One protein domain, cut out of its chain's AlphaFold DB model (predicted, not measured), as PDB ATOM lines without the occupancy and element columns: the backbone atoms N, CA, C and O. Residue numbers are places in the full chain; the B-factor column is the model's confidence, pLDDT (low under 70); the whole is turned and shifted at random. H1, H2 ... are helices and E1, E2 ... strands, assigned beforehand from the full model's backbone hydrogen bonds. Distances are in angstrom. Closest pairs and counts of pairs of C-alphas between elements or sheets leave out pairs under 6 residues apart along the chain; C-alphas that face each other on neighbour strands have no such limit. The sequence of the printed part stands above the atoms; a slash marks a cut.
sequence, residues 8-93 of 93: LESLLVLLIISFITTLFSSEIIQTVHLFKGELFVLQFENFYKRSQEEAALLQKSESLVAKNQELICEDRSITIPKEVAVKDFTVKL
ATOM      1  N   LEU A   8     118.536 199.586  -6.009       88.94
ATOM      2  CA  LEU A   8     117.347 200.328  -5.600       88.94
ATOM      3  C   LEU A   8     116.364 199.441  -4.827       88.94
ATOM      4  O   LEU A   8     115.870 199.846  -3.778       88.94
ATOM      5  N   GLU A   9     116.103 198.229  -5.317       88.75
ATOM      6  CA  GLU A   9     115.234 197.277  -4.626       88.75
ATOM      7  C   GLU A   9     115.831 196.859  -3.274       88.75
ATOM      8  O   GLU A   9     115.108 196.795  -2.283       88.75
ATOM      9  N   SER A  10     117.150 196.650  -3.189       92.19
ATOM     10  CA  SER A  10     117.818 196.373  -1.910       92.19
ATOM     11  C   SER A  10     117.698 197.536  -0.923       92.19
ATOM     12  O   SER A  10     117.453 197.309   0.261       92.19
ATOM     13  N   LEU A  11     117.826 198.779  -1.397       92.75
ATOM     14  CA  LEU A  11     117.682 199.969  -0.558       92.75
ATOM     15  C   LEU A  11     116.246 200.133  -0.047       92.75
ATOM     16  O   LEU A  11     116.040 200.459   1.119       92.75
ATOM     17  N   LEU A  12     115.258 199.864  -0.902       94.12
ATOM     18  CA  LEU A  12     113.844 199.907  -0.539       94.12
ATOM     19  C   LEU A  12     113.500 198.839   0.504       94.12
ATOM     20  O   LEU A  12     112.829 199.134   1.490       94.12
ATOM     21  N   VAL A  13     114.008 197.617   0.335       95.19
ATOM     22  CA  VAL A  13     113.828 196.541   1.318       95.19
ATOM     23  C   VAL A  13     114.485 196.907   2.650       95.19
ATOM     24  O   VAL A  13     113.859 196.748   3.696       95.19
ATOM     25  N   LEU A  14     115.702 197.456   2.626       94.19
ATOM     26  CA  LEU A  14     116.389 197.899   3.838       94.19
ATOM     27  C   LEU A  14     115.599 198.995   4.563       94.19
ATOM     28  O   LEU A  14     115.388 198.888   5.767       94.19
ATOM     29  N   LEU A  15     115.114 200.002   3.834       95.56
ATOM     30  CA  LEU A  15     114.294 201.082   4.385       95.56
ATOM     31  C   LEU A  15     113.051 200.528   5.095       95.56
ATOM     32  O   LEU A  15     112.775 200.903   6.234       95.56
ATOM     33  N   ILE A  16     112.328 199.615   4.444       96.31
ATOM     34  CA  ILE A  16     111.119 199.005   5.007       96.31
ATOM     35  C   ILE A  16     111.460 198.207   6.269       96.31
ATOM     36  O   ILE A  16     110.806 198.383   7.296       96.31
ATOM     37  N   ILE A  17     112.501 197.372   6.228       95.81
ATOM     38  CA  ILE A  17     112.915 196.559   7.377       95.81
ATOM     39  C   ILE A  17     113.344 197.452   8.544       95.81
ATOM     40  O   ILE A  17     112.902 197.228   9.670       95.81
ATOM     41  N   SER A  18     114.159 198.479   8.302       95.12
ATOM     42  CA  SER A  18     114.587 199.420   9.339       95.12
ATOM     43  C   SER A  18     113.405 200.167   9.951       95.12
ATOM     44  O   SER A  18     113.340 200.317  11.173       95.12
ATOM     45  N   PHE A  19     112.442 200.590   9.129       94.69
ATOM     46  CA  PHE A  19     111.250 201.286   9.602       94.69
ATOM     47  C   PHE A  19     110.373 200.381  10.477       94.69
ATOM     48  O   PHE A  19     110.048 200.750  11.605       94.69
ATOM     49  N   ILE A  20     110.073 199.164  10.013       94.50
ATOM     50  CA  ILE A  20     109.311 198.168  10.784       94.50
ATOM     51  C   ILE A  20     110.031 197.836  12.096       94.50
ATOM     52  O   ILE A  20     109.406 197.823  13.155       94.50
ATOM     53  N   THR A  21     111.346 197.620  12.043       93.38
ATOM     54  CA  THR A  21     112.160 197.304  13.228       93.38
ATOM     55  C   THR A  21     112.103 198.432  14.258       93.38
ATOM     56  O   THR A  21     111.967 198.172  15.451       93.38
ATOM     57  N   THR A  22     112.156 199.686  13.809       91.62
ATOM     58  CA  THR A  22     112.102 200.856  14.696       91.62
ATOM     59  C   THR A  22     110.736 200.987  15.368       91.62
ATOM     60  O   THR A  22     110.678 201.185  16.582       91.62
ATOM     61  N   LEU A  23     109.645 200.822  14.609       89.75
ATOM     62  CA  LEU A  23     108.289 200.840  15.167       89.75
ATOM     63  C   LEU A  23     108.114 199.753  16.233       89.75
ATOM     64  O   LEU A  23     107.717 200.053  17.355       89.75
ATOM     65  N   PHE A  24     108.502 198.515  15.923       87.81
ATOM     66  CA  PHE A  24     108.427 197.410  16.882       87.81
ATOM     67  C   PHE A  24     109.299 197.636  18.117       87.81
ATOM     68  O   PHE A  24     108.877 197.336  19.232       87.81
ATOM     69  N   SER A  25     110.505 198.181  17.945       86.19
ATOM     70  CA  SER A  25     111.394 198.446  19.074       86.19
ATOM     71  C   SER A  25     110.788 199.453  20.050       86.19
ATOM     72  O   SER A  25     110.919 199.259  21.256       86.19
ATOM     73  N   SER A  26     110.123 200.502  19.558       78.81
ATOM     74  CA  SER A  26     109.467 201.499  20.412       78.81
ATOM     75  C   SER A  26     108.350 200.880  21.256       78.81
ATOM     76  O   SER A  26     108.326 201.055  22.474       78.81
ATOM     77  N   GLU A  27     107.471 200.095  20.630       79.75
ATOM     78  CA  GLU A  27     106.345 199.433  21.308       79.75
ATOM     79  C   GLU A  27     106.815 198.423  22.369       79.75
ATOM     80  O   GLU A  27     106.278 198.363  23.479       79.75
ATOM     81  N   ILE A  28     107.872 197.658  22.067       79.31
ATOM     82  CA  ILE A  28     108.464 196.700  23.011       79.31
ATOM     83  C   ILE A  28     109.059 197.430  24.218       79.31
ATOM     84  O   ILE A  28     108.843 197.007  25.354       79.31
ATOM     85  N   ILE A  29     109.778 198.536  24.001       77.88
ATOM     86  CA  ILE A  29     110.381 199.314  25.092       77.88
ATOM     87  C   ILE A  29     109.294 199.879  26.015       77.88
ATOM     88  O   ILE A  29     109.423 199.765  27.233       77.88
ATOM     89  N   GLN A  30     108.213 200.433  25.459       74.44
ATOM     90  CA  GLN A  30     107.096 200.957  26.251       74.44
ATOM     91  C   GLN A  30     106.390 199.858  27.051       74.44
ATOM     92  O   GLN A  30     106.124 200.029  28.240       74.44
ATOM     93  N   THR A  31     106.155 198.704  26.428       75.94
ATOM     94  CA  THR A  31     105.539 197.549  27.091       75.94
ATOM     95  C   THR A  31     106.397 197.070  28.265       75.94
ATOM     96  O   THR A  31     105.905 196.936  29.382       75.94
ATOM     97  N   VAL A  32     107.704 196.885  28.056       75.00
ATOM     98  CA  VAL A  32     108.643 196.497  29.124       75.00
ATOM     99  C   VAL A  32     108.676 197.536  30.246       75.00
ATOM    100  O   VAL A  32     108.738 197.172  31.420       75.00
ATOM    101  N   HIS A  33     108.613 198.823  29.907       74.00
ATOM    102  CA  HIS A  33     108.589 199.910  30.883       74.00
ATOM    103  C   HIS A  33     107.335 199.870  31.771       74.00
ATOM    104  O   HIS A  33     107.434 200.115  32.971       74.00
ATOM    105  N   LEU A  34     106.172 199.508  31.216       74.38
ATOM    106  CA  LEU A  34     104.939 199.320  31.987       74.38
ATOM    107  C   LEU A  34     105.061 198.136  32.961       74.38
ATOM    108  O   LEU A  34     104.806 198.283  34.156       74.38
ATOM    109  N   PHE A  35     105.527 196.982  32.474       76.88
ATOM    110  CA  PHE A  35     105.658 195.772  33.295       76.88
ATOM    111  C   PHE A  35     106.667 195.915  34.436       76.88
ATOM    112  O   PHE A  35     106.477 195.320  35.493       76.88
ATOM    113  N   LYS A  36     107.729 196.712  34.266       74.88
ATOM    114  CA  LYS A  36     108.700 196.966  35.341       74.88
ATOM    115  C   LYS A  36     108.069 197.597  36.581       74.88
ATOM    116  O   LYS A  36     108.483 197.263  37.687       74.88
ATOM    117  N   GLY A  37     107.086 198.481  36.403       72.00
ATOM    118  CA  GLY A  37     106.374 199.103  37.517       72.00
ATOM    119  C   GLY A  37     105.578 198.080  38.325       72.00
ATOM    120  O   GLY A  37     105.739 197.991  39.539       72.00
ATOM    121  N   GLU A  38     104.780 197.250  37.652       76.62
ATOM    122  CA  GLU A  38     103.993 196.197  38.310       76.62
ATOM    123  C   GLU A  38     104.874 195.114  38.945       76.62
ATOM    124  O   GLU A  38     104.637 194.698  40.081       76.62
ATOM    125  N   LEU A  39     105.936 194.694  38.250       81.31
ATOM    126  CA  LEU A  39     106.896 193.724  38.772       81.31
ATOM    127  C   LEU A  39     107.569 194.244  40.047       81.31
ATOM    128  O   LEU A  39     107.763 193.487  40.995       81.31
ATOM    129  N   PHE A  40     107.893 195.537  40.089       79.06
ATOM    130  CA  PHE A  40     108.443 196.164  41.282       79.06
ATOM    131  C   PHE A  40     107.453 196.170  42.448       79.06
ATOM    132  O   PHE A  40     107.856 195.868  43.566       79.06
ATOM    133  N   VAL A  41     106.167 196.450  42.208       79.81
ATOM    134  CA  VAL A  41     105.138 196.387  43.263       79.81
ATOM    135  C   VAL A  41     105.052 194.977  43.854       79.81
ATOM    136  O   VAL A  41     105.053 194.828  45.074       79.81
ATOM    137  N   LEU A  42     105.075 193.938  43.015       83.44
ATOM    138  CA  LEU A  42     105.094 192.544  43.474       83.44
ATOM    139  C   LEU A  42     106.372 192.189  44.250       83.44
ATOM    140  O   LEU A  42     106.323 191.467  45.248       83.44
ATOM    141  N   GLN A  43     107.532 192.680  43.804       80.31
ATOM    142  CA  GLN A  43     108.796 192.498  44.524       80.31
ATOM    143  C   GLN A  43     108.767 193.198  45.885       80.31
ATOM    144  O   GLN A  43     109.179 192.605  46.882       80.31
ATOM    145  N   PHE A  44     108.231 194.418  45.940       79.81
ATOM    146  CA  PHE A  44     108.040 195.171  47.171       79.81
ATOM    147  C   PHE A  44     107.100 194.451  48.139       79.81
ATOM    148  O   PHE A  44     107.428 194.320  49.312       79.81
ATOM    149  N   GLU A  45     105.958 193.951  47.666       82.12
ATOM    150  CA  GLU A  45     104.984 193.262  48.517       82.12
ATOM    151  C   GLU A  45     105.581 191.998  49.146       82.12
ATOM    152  O   GLU A  45     105.493 191.800  50.359       82.12
ATOM    153  N   ASN A  46     106.261 191.177  48.342       83.06
ATOM    154  CA  ASN A  46     106.950 189.989  48.841       83.06
ATOM    155  C   ASN A  46     108.052 190.343  49.846       83.06
ATOM    156  O   ASN A  46     108.201 189.671  50.866       83.06
ATOM    157  N   PHE A  47     108.805 191.410  49.578       79.75
ATOM    158  CA  PHE A  47     109.838 191.907  50.480       79.75
ATOM    159  C   PHE A  47     109.260 192.389  51.814       79.75
ATOM    160  O   PHE A  47     109.756 192.025  52.881       79.75
ATOM    161  N   TYR A  48     108.174 193.158  51.757       79.25
ATOM    162  CA  TYR A  48     107.483 193.702  52.919       79.25
ATOM    163  C   TYR A  48     106.859 192.604  53.780       79.25
ATOM    164  O   TYR A  48     107.008 192.609  55.002       79.25
ATOM    165  N   LYS A  49     106.190 191.630  53.153       83.25
ATOM    166  CA  LYS A  49     105.599 190.485  53.852       83.25
ATOM    167  C   LYS A  49     106.666 189.658  54.563       83.25
ATOM    168  O   LYS A  49     106.503 189.327  55.732       83.25
ATOM    169  N   ARG A  50     107.781 189.382  53.884       79.44
ATOM    170  CA  ARG A  50     108.885 188.613  54.459       79.44
ATOM    171  C   ARG A  50     109.578 189.343  55.611       79.44
ATOM    172  O   ARG A  50     109.904 188.708  56.605       79.44
ATOM    173  N   SER A  51     109.755 190.659  55.496       77.69
ATOM    174  CA  SER A  51     110.326 191.478  56.577       77.69
ATOM    175  C   SER A  51     109.400 191.500  57.802       77.69
ATOM    176  O   SER A  51     109.851 191.325  58.924       77.69
ATOM    177  N   GLN A  52     108.077 191.583  57.614       77.69
ATOM    178  CA  GLN A  52     107.123 191.450  58.728       77.69
ATOM    179  C   GLN A  52     107.143 190.065  59.388       77.69
ATOM    180  O   GLN A  52     107.093 189.971  60.612       77.69
ATOM    181  N   GLU A  53     107.191 188.990  58.596       81.25
ATOM    182  CA  GLU A  53     107.288 187.622  59.121       81.25
ATOM    183  C   GLU A  53     108.572 187.438  59.942       81.25
ATOM    184  O   GLU A  53     108.533 186.870  61.032       81.25
ATOM    185  N   GLU A  54     109.701 187.968  59.467       77.12
ATOM    186  CA  GLU A  54     110.974 187.925  60.189       77.12
ATOM    187  C   GLU A  54     110.973 188.809  61.443       77.12
ATOM    188  O   GLU A  54     111.384 188.330  62.499       77.12
ATOM    189  N   ALA A  55     110.433 190.030  61.395       71.00
ATOM    190  CA  ALA A  55     110.265 190.888  62.571       71.00
ATOM    191  C   ALA A  55     109.398 190.215  63.656       71.00
ATOM    192  O   ALA A  55     109.733 190.247  64.845       71.00
ATOM    193  N   ALA A  56     108.321 189.531  63.247       77.19
ATOM    194  CA  ALA A  56     107.458 188.767  64.144       77.19
ATOM    195  C   ALA A  56     108.171 187.543  64.750       77.19
ATOM    196  O   ALA A  56     107.994 187.256  65.935       77.19
ATOM    197  N   LEU A  57     108.990 186.834  63.963       76.31
ATOM    198  CA  LEU A  57     109.758 185.669  64.418       76.31
ATOM    199  C   LEU A  57     110.933 186.048  65.331       76.31
ATOM    200  O   LEU A  57     111.215 185.337  66.294       76.31
ATOM    201  N   LEU A  58     111.620 187.151  65.032       70.44
ATOM    202  CA  LEU A  58     112.834 187.591  65.724       70.44
ATOM    203  C   LEU A  58     112.551 188.540  66.902       70.44
ATOM    204  O   LEU A  58     113.489 188.906  67.608       70.44
ATOM    205  N   GLN A  59     111.289 188.946  67.122       65.94
ATOM    206  CA  GLN A  59     110.887 189.962  68.116       65.94
ATOM    207  C   GLN A  59     111.711 191.261  68.027       65.94
ATOM    208  O   GLN A  59     111.902 191.974  69.016       65.94
ATOM    209  N   LYS A  60     112.213 191.581  66.833       60.53
ATOM    210  CA  LYS A  60     113.058 192.745  66.579       60.53
ATOM    211  C   LYS A  60     112.312 193.667  65.627       60.53
ATOM    212  O   LYS A  60     111.848 193.225  64.583       60.53
ATOM    213  N   SER A  61     112.181 194.935  66.009       58.44
ATOM    214  CA  SER A  61     111.589 195.943  65.129       58.44
ATOM    215  C   SER A  61     112.577 196.247  64.011       58.44
ATOM    216  O   SER A  61     113.647 196.807  64.264       58.44
ATOM    217  N   GLU A  62     112.232 195.836  62.796       66.25
ATOM    218  CA  GLU A  62     112.979 196.176  61.591       66.25
ATOM    219  C   GLU A  62     112.508 197.541  61.075       66.25
ATOM    220  O   GLU A  62     111.343 197.916  61.200       66.25
ATOM    221  N   SER A  63     113.405 198.331  60.492       60.66
ATOM    222  CA  SER A  63     113.025 199.598  59.862       60.66
ATOM    223  C   SER A  63     113.151 199.488  58.353       60.66
ATOM    224  O   SER A  63     114.258 199.323  57.837       60.66
ATOM    225  N   LEU A  64     112.028 199.646  57.658       65.31
ATOM    226  CA  LEU A  64     111.985 199.761  56.211       65.31
ATOM    227  C   LEU A  64     112.216 201.221  55.815       65.31
ATOM    228  O   LEU A  64     111.430 202.106  56.170       65.31
ATOM    229  N   VAL A  65     113.284 201.472  55.066       67.81
ATOM    230  CA  VAL A  65     113.678 202.809  54.615       67.81
ATOM    231  C   VAL A  65     113.692 202.843  53.092       67.81
ATOM    232  O   VAL A  65     114.412 202.076  52.461       67.81
ATOM    233  N   ALA A  66     112.934 203.759  52.494       68.75
ATOM    234  CA  ALA A  66     113.075 204.117  51.087       68.75
ATOM    235  C   ALA A  66     113.947 205.372  50.994       68.75
ATOM    236  O   ALA A  66     113.551 206.427  51.494       68.75
ATOM    237  N   LYS A  67     115.140 205.261  50.399       63.78
ATOM    238  CA  LYS A  67     116.062 206.388  50.208       63.78
ATOM    239  C   LYS A  67     116.857 206.211  48.919       63.78
ATOM    240  O   LYS A  67     117.317 205.118  48.623       63.78
ATOM    241  N   ASN A  68     117.067 207.292  48.167       58.38
ATOM    242  CA  ASN A  68     117.945 207.318  46.984       58.38
ATOM    243  C   ASN A  68     117.615 206.282  45.882       58.38
ATOM    244  O   ASN A  68     118.525 205.803  45.215       58.38
ATOM    245  N   GLN A  69     116.334 205.975  45.639       66.62
ATOM    246  CA  GLN A  69     115.905 204.905  44.714       66.62
ATOM    247  C   GLN A  69     116.296 203.492  45.181       66.62
ATOM    248  O   GLN A  69     116.412 202.579  44.369       66.62
ATOM    249  N   GLU A  70     116.464 203.281  46.484       65.06
ATOM    250  CA  GLU A  70     116.643 201.960  47.078       65.06
ATOM    251  C   GLU A  70     115.691 201.789  48.265       65.06
ATOM    252  O   GLU A  70     115.467 202.705  49.060       65.06
ATOM    253  N   LEU A  71     115.103 200.601  48.362       67.69
ATOM    254  CA  LEU A  71     114.382 200.123  49.533       67.69
ATOM    255  C   LEU A  71     115.345 199.287  50.356       67.69
ATOM    256  O   LEU A  71     115.852 198.288  49.859       67.69
ATOM    257  N   ILE A  72     115.586 199.686  51.595       68.75
ATOM    258  CA  ILE A  72     116.538 199.047  52.498       68.75
ATOM    259  C   ILE A  72     115.767 198.561  53.726       68.75
ATOM    260  O   ILE A  72     115.039 199.333  54.351       68.75
ATOM    261  N   CYS A  73     115.931 197.287  54.073       62.88
ATOM    262  CA  CYS A  73     115.472 196.707  55.333       62.88
ATOM    263  C   CYS A  73     116.618 195.882  55.921       62.88
ATOM    264  O   CYS A  73     116.972 194.845  55.359       62.88
ATOM    265  N   GLU A  74     117.221 196.387  57.002       67.75
ATOM    266  CA  GLU A  74     118.465 195.874  57.603       67.75
ATOM    267  C   GLU A  74     119.518 195.454  56.550       67.75
ATOM    268  O   GLU A  74     120.130 196.322  55.929       67.75
ATOM    269  N   ASP A  75     119.709 194.147  56.339       63.19
ATOM    270  CA  ASP A  75     120.740 193.545  55.475       63.19
ATOM    271  C   ASP A  75     120.292 193.314  54.016       63.19
ATOM    272  O   ASP A  75     121.025 192.737  53.209       63.19
ATOM    273  N   ARG A  76     119.072 193.728  53.649       64.94
ATOM    274  CA  ARG A  76     118.512 193.513  52.309       64.94
ATOM    275  C   ARG A  76     118.137 194.829  51.644       64.94
ATOM    276  O   ARG A  76     117.426 195.647  52.228       64.94
ATOM    277  N   SER A  77     118.563 194.995  50.394       67.00
ATOM    278  CA  SER A  77     118.197 196.135  49.557       67.00
ATOM    279  C   SER A  77     117.546 195.701  48.244       67.00
ATOM    280  O   SER A  77     117.934 194.709  47.625       67.00
ATOM    281  N   ILE A  78     116.535 196.455  47.815       69.56
ATOM    282  CA  ILE A  78     115.906 196.342  46.499       69.56
ATOM    283  C   ILE A  78     116.038 197.690  45.796       69.56
ATOM    284  O   ILE A  78     115.638 198.724  46.331       69.56
ATOM    285  N   THR A  79     116.576 197.687  44.580       70.94
ATOM    286  CA  THR A  79     116.671 198.891  43.749       70.94
ATOM    287  C   THR A  79     115.302 199.255  43.181       70.94
ATOM    288  O   THR A  79     114.617 198.421  42.590       70.94
ATOM    289  N   ILE A  80     114.910 200.517  43.338       71.19
ATOM    290  CA  ILE A  80     113.669 201.078  42.814       71.19
ATOM    291  C   ILE A  80     113.888 201.423  41.331       71.19
ATOM    292  O   ILE A  80     114.775 202.221  41.013       71.19
ATOM    293  N   PRO A  81     113.115 200.834  40.403       63.81
ATOM    294  CA  PRO A  81     113.161 201.198  38.997       63.81
ATOM    295  C   PRO A  81     112.759 202.668  38.811       63.81
ATOM    296  O   PRO A  81     111.868 203.170  39.497       63.81
ATOM    297  N   LYS A  82     113.381 203.358  37.845       65.25
ATOM    298  CA  LYS A  82     113.109 204.778  37.513       65.25
ATOM    299  C   LYS A  82     111.652 205.026  37.111       65.25
ATOM    300  O   LYS A  82     111.183 206.157  37.095       65.25
ATOM    301  N   GLU A  83     110.972 203.947  36.760       63.66
ATOM    302  CA  GLU A  83     109.576 203.857  36.385       63.66
ATOM    303  C   GLU A  83     108.612 204.075  37.571       63.66
ATOM    304  O   GLU A  83     107.443 204.384  37.349       63.66
ATOM    305  N   VAL A  84     109.083 203.963  38.821       62.34
ATOM    306  CA  VAL A  84     108.258 204.099  40.031       62.34
ATOM    307  C   VAL A  84     108.742 205.268  40.889       62.34
ATOM    308  O   VAL A  84     109.844 205.261  41.434       62.34
ATOM    309  N   ALA A  85     107.887 206.281  41.051       60.22
ATOM    310  CA  ALA A  85     108.160 207.424  41.916       60.22
ATOM    311  C   ALA A  85     107.808 207.091  43.374       60.22
ATOM    312  O   ALA A  85     106.658 207.216  43.798       60.22
ATOM    313  N   VAL A  86     108.807 206.679  44.149       62.34
ATOM    314  CA  VAL A  86     108.674 206.475  45.595       62.34
ATOM    315  C   VAL A  86     109.164 207.727  46.320       62.34
ATOM    316  O   VAL A  86     110.270 208.202  46.070       62.34
ATOM    317  N   LYS A  87     108.333 208.288  47.206       62.72
ATOM    318  CA  LYS A  87     108.768 209.344  48.134       62.72
ATOM    319  C   LYS A  87     109.606 208.723  49.243       62.72
ATOM    320  O   LYS A  87     109.280 207.630  49.691       62.72
ATOM    321  N   ASP A  88     110.620 209.440  49.715       69.06
ATOM    322  CA  ASP A  88     111.410 208.988  50.858       69.06
ATOM    323  C   ASP A  88     110.491 208.733  52.061       69.06
ATOM    324  O   ASP A  88     109.712 209.603  52.467       69.06
ATOM    325  N   PHE A  89     110.560 207.526  52.616       71.56
ATOM    326  CA  PHE A  89     109.779 207.145  53.787       71.56
ATOM    327  C   PHE A  89     110.591 206.250  54.715       71.56
ATOM    328  O   PHE A  89     111.536 205.568  54.317       71.56
ATOM    329  N   THR A  90     110.212 206.254  55.985       66.19
ATOM    330  CA  THR A  90     110.747 205.345  56.995       66.19
ATOM    331  C   THR A  90     109.575 204.790  57.777       66.19
ATOM    332  O   THR A  90     108.842 205.542  58.415       66.19
ATOM    333  N   VAL A  91     109.391 203.477  57.700       70.75
ATOM    334  CA  VAL A  91     108.352 202.751  58.428       70.75
ATOM    335  C   VAL A  91     109.044 201.795  59.385       70.75
ATOM    336  O   VAL A  91     109.953 201.066  58.992       70.75
ATOM    337  N   LYS A  92     108.636 201.823  60.653       66.94
ATOM    338  CA  LYS A  92     109.027 200.799  61.623       66.94
ATOM    339  C   LYS A  92     108.040 199.645  61.522       66.94
ATOM    340  O   LYS A  92     106.834 199.888  61.595       66.94
ATOM    341  N   LEU A  93     108.580 198.455  61.314       59.50
ATOM    342  CA  LEU A  93     107.885 197.177  61.334       59.50
ATOM    343  C   LEU A  93     107.908 196.599  62.751       59.50
ATOM    344  O   LEU A  93     108.907 196.831  63.483       59.50
TER     345      LEU A  93
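This is residues 8 to 93 of the 93 residues of a protein of Lactococcus lactis subsp. lactis (UniProt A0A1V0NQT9). One long helix, H1, makes a rod: residues 8 to 32 stick out free, and a small antiparallel sheet, order E3 E2 E1 E4, covers residues 40 to 55, two layers. The printed part has 86 residues with one named helix and four named strands, in the order H1 E1 E2 E3 E4 along the chain; it is mixed in class and extended, radius of gyration of the C-alphas 21.2 A, spans 74 by 22 by 17 A. E1 E2 E3 form a meander, each antiparallel to the one before; E4 beside E1 completes a Greek key.

H1, residues 8 to 58, runs 72.6 A from C-alpha 8 at (117.347, 200.328, -5.600). E1, residues 63 to 67, spans 12.2 A; E2, 70 to 73, 9.9 A; E3, 76 to 79, 10.3 A; E4, 89 to 92, 10.1 A, ending at (109.027, 200.799, 61.623).

H1 is on the sheet, height 9.2 A, along the strands; its closest C-alphas to E2, Ser 51 and Cys 73, are 7.4 A apart. Within hydrogen-bond range are N 72 and O 65 in hairpin E1 and E2, 2.8 A, N 71 and O 78 in hairpin E2 and E3, 2.8 A, and N 64 and O 91 between E1 and E4, 2.8 A. In H1, 45 of 47 O i to N i+4 pairs are within range.

The printed part has no cut and no long link. The farthest C-alphas, Leu 8 and Gln 59, are 74.7 A apart. The model's pLDDT is under 70 at residues 59 to 78, 81 to 88, 90 and 92 to 93.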